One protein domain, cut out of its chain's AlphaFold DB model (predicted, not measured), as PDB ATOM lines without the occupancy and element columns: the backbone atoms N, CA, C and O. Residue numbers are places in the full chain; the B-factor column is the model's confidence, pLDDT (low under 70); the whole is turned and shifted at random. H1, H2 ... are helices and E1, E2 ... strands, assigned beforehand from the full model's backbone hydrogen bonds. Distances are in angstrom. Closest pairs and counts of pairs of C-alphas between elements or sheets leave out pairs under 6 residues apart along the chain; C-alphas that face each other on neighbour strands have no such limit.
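What this domain is: This is residues 3 to 48 of the 48 residues of an uncharacterized protein of Paenibacillus sonchi (UniProt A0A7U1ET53). A loose, open chain of small parts: a short two-strand ladder, E1 beside E4, lies in the middle, a small hairpin, E2 and E3, turns off from it, the short helix H1 lies toward one end, and the long helix H2 makes the other end. H2 meets the rest at few points, and residues 40 to 48, of which 40 to 46 belong to H2, stick out from the body. The printed part has 46 residues, with four named strands and two named helices in the order E1, E2, E3, H1, E4, H2; the class is mixed, helices and strands. Both two-strand sheets, E1 - E4 and E2 - E3, are antiparallel. The whole is loose, with a radius of gyration of the C-alphas of 12.1 A, and the C-alphas span 30 by 26 by 23 A.

How they stand to each other: Begin at E1, residues 3 to 5, and look across to its antiparallel neighbour E4, residues 26 to 29, at 163 degrees between their directions; N 5 and O 26 are 2.9 A apart and N 26 and O 5 are 2.8 A apart, both within hydrogen-bond range. After one residue E1 runs on into E2, residues 7 to 9, at 100 degrees. E2 forms a hairpin with E3, residues 15 to 17, antiparallel at 161 degrees; look for N 8 and O 16, 2.9 A apart, and N 16 and O 8, 2.8 A apart, within hydrogen-bond range. The closest C-alphas of E2 and E4 are those of Phe 7 and Ile 26, 6.7 A apart. H1, residues 18 to 21, follows E3 directly; its closest C-alpha to E4 is that of Ala 18, 5.5 A from that of Ile 26. Last comes H2, residues 32 to 46, whose closest C-alpha to E1 is that of His 35, 7.1 A from that of Ile 3. H2 is apart from E2, E3 and H1. In H2 every O i to N i+4 pair is within hydrogen-bond range, while H1 is too short for such a pair and its one O i to N i+3 pair is within range.

Where its parts are: Find C-alpha 3 at (8.110, -25.323, -37.035), where E1 begins; it is 6.7 A long. E2 measures 6.8 A, E3 6.4 A and H1 5.3 A. E4 runs 10.3 A from C-alpha 26 at (10.375, -17.642, -35.704). H2 runs 21.4 A from C-alpha 32 to C-alpha 46 at (16.662, -35.359, -25.540).

The domain as a whole: The two C-alphas farthest apart are those of Gly 22 and Lys 48, 32.0 A. The printed part has no cut, and the five links between elements are tight. Look at the B-factor column: the mean pLDDT of the printed part is 84.5, and residues 45 to 48 are under 70.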
ATOM      1  N   ILE A   3       7.025 -25.149 -38.007       86.19
ATOM      2  CA  ILE A   3       8.110 -25.323 -37.035       86.19
ATOM      3  C   ILE A   3       8.439 -23.958 -36.456       86.19
ATOM      4  O   ILE A   3       8.781 -23.048 -37.207       86.19
ATOM      5  N   CYS A   4       8.407 -23.841 -35.130       89.06
ATOM      6  CA  CYS A   4       8.788 -22.626 -34.417       89.06
ATOM      7  C   CYS A   4      10.140 -22.803 -33.722       89.06
ATOM      8  O   CYS A   4      10.376 -23.801 -33.040       89.06
ATOM      9  N   ARG A   5      11.040 -21.828 -33.884       87.38
ATOM     10  CA  ARG A   5      12.347 -21.805 -33.214       87.38
ATOM     11  C   ARG A   5      12.671 -20.440 -32.630       87.38
ATOM     12  O   ARG A   5      12.307 -19.410 -33.183       87.38
ATOM     13  N   LYS A   6      13.460 -20.443 -31.555       89.75
ATOM     14  CA  LYS A   6      14.020 -19.221 -30.950       89.75
ATOM     15  C   LYS A   6      15.057 -18.539 -31.843       89.75
ATOM     16  O   LYS A   6      15.278 -17.340 -31.717       89.75
ATOM     17  N   PHE A   7      15.697 -19.297 -32.731       91.50
ATOM     18  CA  PHE A   7      16.633 -18.774 -33.718       91.50
ATOM     19  C   PHE A   7      16.633 -19.622 -34.988       91.50
ATOM     20  O   PHE A   7      16.347 -20.824 -34.958       91.50
ATOM     21  N   ILE A   8      16.998 -18.990 -36.098       89.81
ATOM     22  CA  ILE A   8      17.292 -19.653 -37.364       89.81
ATOM     23  C   ILE A   8      18.729 -19.347 -37.775       89.81
ATOM     24  O   ILE A   8      19.247 -18.262 -37.518       89.81
ATOM     25  N   THR A   9      19.371 -20.301 -38.436       90.06
ATOM     26  CA  THR A   9      20.681 -20.085 -39.051       90.06
ATOM     27  C   THR A   9      20.463 -19.850 -40.537       90.06
ATOM     28  O   THR A   9      19.892 -20.701 -41.222       90.06
ATOM     29  N   ARG A  10      20.878 -18.686 -41.044       87.12
ATOM     30  CA  ARG A  10      20.862 -18.396 -42.483       87.12
ATOM     31  C   ARG A  10      21.941 -19.224 -43.184       87.12
ATOM     32  O   ARG A  10      22.892 -19.671 -42.552       87.12
ATOM     33  N   LYS A  11      21.822 -19.402 -44.503       83.94
ATOM     34  CA  LYS A  11      22.829 -20.118 -45.317       83.94
ATOM     35  C   LYS A  11      24.232 -19.509 -45.218       83.94
ATOM     36  O   LYS A  11      25.211 -20.222 -45.355       83.94
ATOM     37  N   ASP A  12      24.290 -18.216 -44.925       89.06
ATOM     38  CA  ASP A  12      25.501 -17.436 -44.664       89.06
ATOM     39  C   ASP A  12      26.168 -17.756 -43.302       89.06
ATOM     40  O   ASP A  12      27.211 -17.223 -42.961       89.06
ATOM     41  N   GLY A  13      25.566 -18.621 -42.479       88.62
ATOM     42  CA  GLY A  13      26.066 -18.971 -41.141       88.62
ATOM     43  C   GLY A  13      25.593 -18.025 -40.035       88.62
ATOM     44  O   GLY A  13      25.627 -18.384 -38.856       88.62
ATOM     45  N   THR A  14      25.056 -16.860 -40.398       91.06
ATOM     46  CA  THR A  14      24.488 -15.897 -39.449       91.06
ATOM     47  C   THR A  14      23.293 -16.488 -38.687       91.06
ATOM     48  O   THR A  14      22.317 -16.950 -39.290       91.06
ATOM     49  N   ARG A  15      23.348 -16.442 -37.348       92.62
ATOM     50  CA  ARG A  15      22.236 -16.811 -36.457       92.62
ATOM     51  C   ARG A  15      21.349 -15.598 -36.207       92.62
ATOM     52  O   ARG A  15      21.816 -14.596 -35.681       92.62
ATOM     53  N   VAL A  16      20.076 -15.715 -36.567       90.38
ATOM     54  CA  VAL A  16      19.056 -14.692 -36.325       90.38
ATOM     55  C   VAL A  16      18.133 -15.193 -35.228       90.38
ATOM     56  O   VAL A  16      17.468 -16.218 -35.399       90.38
ATOM     57  N   TYR A  17      18.106 -14.482 -34.108       93.00
ATOM     58  CA  TYR A  17      17.235 -14.789 -32.978       93.00
ATOM     59  C   TYR A  17      15.896 -14.067 -33.123       93.00
ATOM     60  O   TYR A  17      15.848 -12.920 -33.560       93.00
ATOM     61  N   ALA A  18      14.809 -14.719 -32.707       92.00
ATOM     62  CA  ALA A  18      13.464 -14.146 -32.721       92.00
ATOM     63  C   ALA A  18      13.411 -12.816 -31.948       92.00
ATOM     64  O   ALA A  18      12.830 -11.840 -32.419       92.00
ATOM     65  N   SER A  19      14.133 -12.745 -30.826       90.62
ATOM     66  CA  SER A  19      14.228 -11.560 -29.973       90.62
ATOM     67  C   SER A  19      14.790 -10.333 -30.696       90.62
ATOM     68  O   SER A  19      14.380  -9.218 -30.397       90.62
ATOM     69  N   GLN A  20      15.681 -10.516 -31.680       89.62
ATOM     70  CA  GLN A  20      16.207  -9.407 -32.490       89.62
ATOM     71  C   GLN A  20      15.147  -8.812 -33.423       89.62
ATOM     72  O   GLN A  20      15.293  -7.684 -33.880       89.62
ATOM     73  N   LEU A  21      14.092  -9.573 -33.708       86.06
ATOM     74  CA  LEU A  21      12.951  -9.163 -34.519       86.06
ATOM     75  C   LEU A  21      11.761  -8.715 -33.652       86.06
ATOM     76  O   LEU A  21      10.697  -8.440 -34.192       86.06
ATOM     77  N   GLY A  22      11.916  -8.673 -32.320       90.44
ATOM     78  CA  GLY A  22      10.817  -8.406 -31.385       90.44
ATOM     79  C   GLY A  22       9.790  -9.540 -31.300       90.44
ATOM     80  O   GLY A  22       8.671  -9.318 -30.850       90.44
ATOM     81  N   LEU A  23      10.155 -10.745 -31.746       90.19
ATOM     82  CA  LEU A  23       9.289 -11.920 -31.771       90.19
ATOM     83  C   LEU A  23       9.699 -12.916 -30.682       90.19
ATOM     84  O   LEU A  23      10.879 -13.074 -30.367       90.19
ATOM     85  N   GLU A  24       8.730 -13.658 -30.154       88.69
ATOM     86  CA  GLU A  24       9.000 -14.747 -29.206       88.69
ATOM     87  C   GLU A  24       9.579 -15.985 -29.910       88.69
ATOM     88  O   GLU A  24      10.450 -16.677 -29.374       88.69
ATOM     89  N   ALA A  25       9.138 -16.249 -31.143       89.38
ATOM     90  CA  ALA A  25       9.620 -17.351 -31.966       89.38
ATOM     91  C   ALA A  25       9.520 -17.032 -33.464       89.38
ATOM     92  O   ALA A  25       8.648 -16.294 -33.914       89.38
ATOM     93  N   ILE A  26      10.409 -17.643 -34.243       89.50
ATOM     94  CA  ILE A  26      10.375 -17.642 -35.704       89.50
ATOM     95  C   ILE A  26       9.698 -18.939 -36.136       89.50
ATOM     96  O   ILE A  26      10.276 -20.018 -35.976       89.50
ATOM     97  N   CYS A  27       8.485 -18.829 -36.671       88.44
ATOM     98  CA  CYS A  27       7.737 -19.955 -37.213       88.44
ATOM     99  C   CYS A  27       7.813 -19.953 -38.742       88.44
ATOM    100  O   CYS A  27       7.635 -18.916 -39.375       88.44
ATOM    101  N   PHE A  28       8.087 -21.109 -39.340       86.69
ATOM    102  CA  PHE A  28       8.135 -21.271 -40.791       86.69
ATOM    103  C   PHE A  28       7.355 -22.510 -41.215       86.69
ATOM    104  O   PHE A  28       7.352 -23.537 -40.527       86.69
ATOM    105  N   GLU A  29       6.680 -22.396 -42.354       87.81
ATOM    106  CA  GLU A  29       5.922 -23.495 -42.926       87.81
ATOM    107  C   GLU A  29       6.864 -24.500 -43.590       87.81
ATOM    108  O   GLU A  29       7.767 -24.154 -44.354       87.81
ATOM    109  N   VAL A  30       6.662 -25.770 -43.263       85.81
ATOM    110  CA  VAL A  30       7.381 -26.902 -43.828       85.81
ATOM    111  C   VAL A  30       6.415 -27.997 -44.263       85.81
ATOM    112  O   VAL A  30       5.328 -28.175 -43.699       85.81
ATOM    113  N   SER A  31       6.872 -28.775 -45.239       90.06
ATOM    114  CA  SER A  31       6.276 -30.047 -45.636       90.06
ATOM    115  C   SER A  31       6.337 -31.064 -44.491       90.06
ATOM    116  O   SER A  31       7.215 -30.999 -43.626       90.06
ATOM    117  N   GLU A  32       5.426 -32.032 -44.514       85.81
ATOM    118  CA  GLU A  32       5.293 -33.065 -43.481       85.81
ATOM    119  C   GLU A  32       6.582 -33.878 -43.274       85.81
ATOM    120  O   GLU A  32       7.027 -34.054 -42.140       85.81
ATOM    121  N   GLU A  33       7.272 -34.248 -44.355       82.44
ATOM    122  CA  GLU A  33       8.544 -34.986 -44.296       82.44
ATOM    123  C   GLU A  33       9.630 -34.233 -43.509       82.44
ATOM    124  O   GLU A  33      10.338 -34.800 -42.672       82.44
ATOM    125  N   LYS A  34       9.743 -32.915 -43.726       82.56
ATOM    126  CA  LYS A  34      10.714 -32.066 -43.017       82.56
ATOM    127  C   LYS A  34      10.321 -31.846 -41.559       82.56
ATOM    128  O   LYS A  34      11.204 -31.710 -40.711       82.56
ATOM    129  N   HIS A  35       9.023 -31.828 -41.268       86.50
ATOM    130  CA  HIS A  35       8.518 -31.780 -39.902       86.50
ATOM    131  C   HIS A  35       8.869 -33.058 -39.135       86.50
ATOM    132  O   HIS A  35       9.437 -32.979 -38.047       86.50
ATOM    133  N   GLN A  36       8.641 -34.230 -39.731       85.31
ATOM    134  CA  GLN A  36       8.964 -35.511 -39.109       85.31
ATOM    135  C   GLN A  36      10.471 -35.663 -38.856       85.31
ATOM    136  O   GLN A  36      10.879 -36.036 -37.756       85.31
ATOM    137  N   ALA A  37      11.310 -35.287 -39.828       84.88
ATOM    138  CA  ALA A  37      12.766 -35.296 -39.668       84.88
ATOM    139  C   ALA A  37      13.249 -34.335 -38.566       84.88
ATOM    140  O   ALA A  37      14.251 -34.593 -37.894       84.88
ATOM    141  N   TYR A  38      12.549 -33.214 -38.368       83.25
ATOM    142  CA  TYR A  38      12.836 -32.292 -37.275       83.25
ATOM    143  C   TYR A  38      12.458 -32.880 -35.910       83.25
ATOM    144  O   TYR A  38      13.249 -32.778 -34.970       83.25
ATOM    145  N   LEU A  39      11.297 -33.531 -35.805       82.44
ATOM    146  CA  LEU A  39      10.872 -34.214 -34.583       82.44
ATOM    147  C   LEU A  39      11.816 -35.365 -34.204       82.44
ATOM    148  O   LEU A  39      12.173 -35.482 -33.035       82.44
ATOM    149  N   ASP A  40      12.267 -36.165 -35.176       84.56
ATOM    150  CA  ASP A  40      13.226 -37.260 -34.949       84.56
ATOM    151  C   ASP A  40      14.558 -36.744 -34.382       84.56
ATOM    152  O   ASP A  40      15.065 -37.260 -33.385       84.56
ATOM    153  N   LYS A  41      15.086 -35.654 -34.957       81.12
ATOM    154  CA  LYS A  41      16.305 -35.008 -34.454       81.12
ATOM    155  C   LYS A  41      16.148 -34.483 -33.029       81.12
ATOM    156  O   LYS A  41      17.079 -34.622 -32.246       81.12
ATOM    157  N   GLN A  42      14.999 -33.901 -32.682       77.94
ATOM    158  CA  GLN A  42      14.763 -33.421 -31.315       77.94
ATOM    159  C   GLN A  42      14.609 -34.554 -30.296       77.94
ATOM    160  O   GLN A  42      15.018 -34.384 -29.151       77.94
ATOM    161  N   LYS A  43      14.035 -35.701 -30.682       77.19
ATOM    162  CA  LYS A  43      13.959 -36.877 -29.799       77.19
ATOM    163  C   LYS A  43      15.354 -37.404 -29.460       77.19
ATOM    164  O   LYS A  43      15.679 -37.532 -28.287       77.19
ATOM    165  N   LYS A  44      16.207 -37.567 -30.476       72.62
ATOM    166  CA  LYS A  44      17.600 -38.013 -30.302       72.62
ATOM    167  C   LYS A  44      18.452 -37.076 -29.444       72.62
ATOM    168  O   LYS A  44      19.362 -37.546 -28.775       72.62
ATOM    169  N   ASP A  45      18.176 -35.774 -29.475       65.94
ATOM    170  CA  ASP A  45      18.890 -34.778 -28.662       65.94
ATOM    171  C   ASP A  45      18.449 -34.798 -27.187       65.94
ATOM    172  O   ASP A  45      19.246 -34.499 -26.310       65.94
ATOM    173  N   LYS A  46      17.198 -35.198 -26.905       62.47
ATOM    174  CA  LYS A  46      16.662 -35.359 -25.540       62.47
ATOM    175  C   LYS A  46      17.040 -36.676 -24.860       62.47
ATOM    176  O   LYS A  46      16.939 -36.761 -23.643       62.47
ATOM    177  N   GLU A  47      17.387 -37.702 -25.633       59.03
ATOM    178  CA  GLU A  47      17.812 -39.015 -25.118       59.03
ATOM    179  C   GLU A  47      19.319 -39.087 -24.801       59.03
ATOM    180  O   GLU A  47      19.794 -40.124 -24.340       59.03
ATOM    181  N   LYS A  48      20.068 -38.004 -25.042       49.44
ATOM    182  CA  LYS A  48      21.469 -37.843 -24.635       49.44
ATOM    183  C   LYS A  48      21.586 -37.081 -23.322       49.44
ATOM    184  O   LYS A  48      22.515 -37.428 -22.563       49.44
TER     185      LYS A  48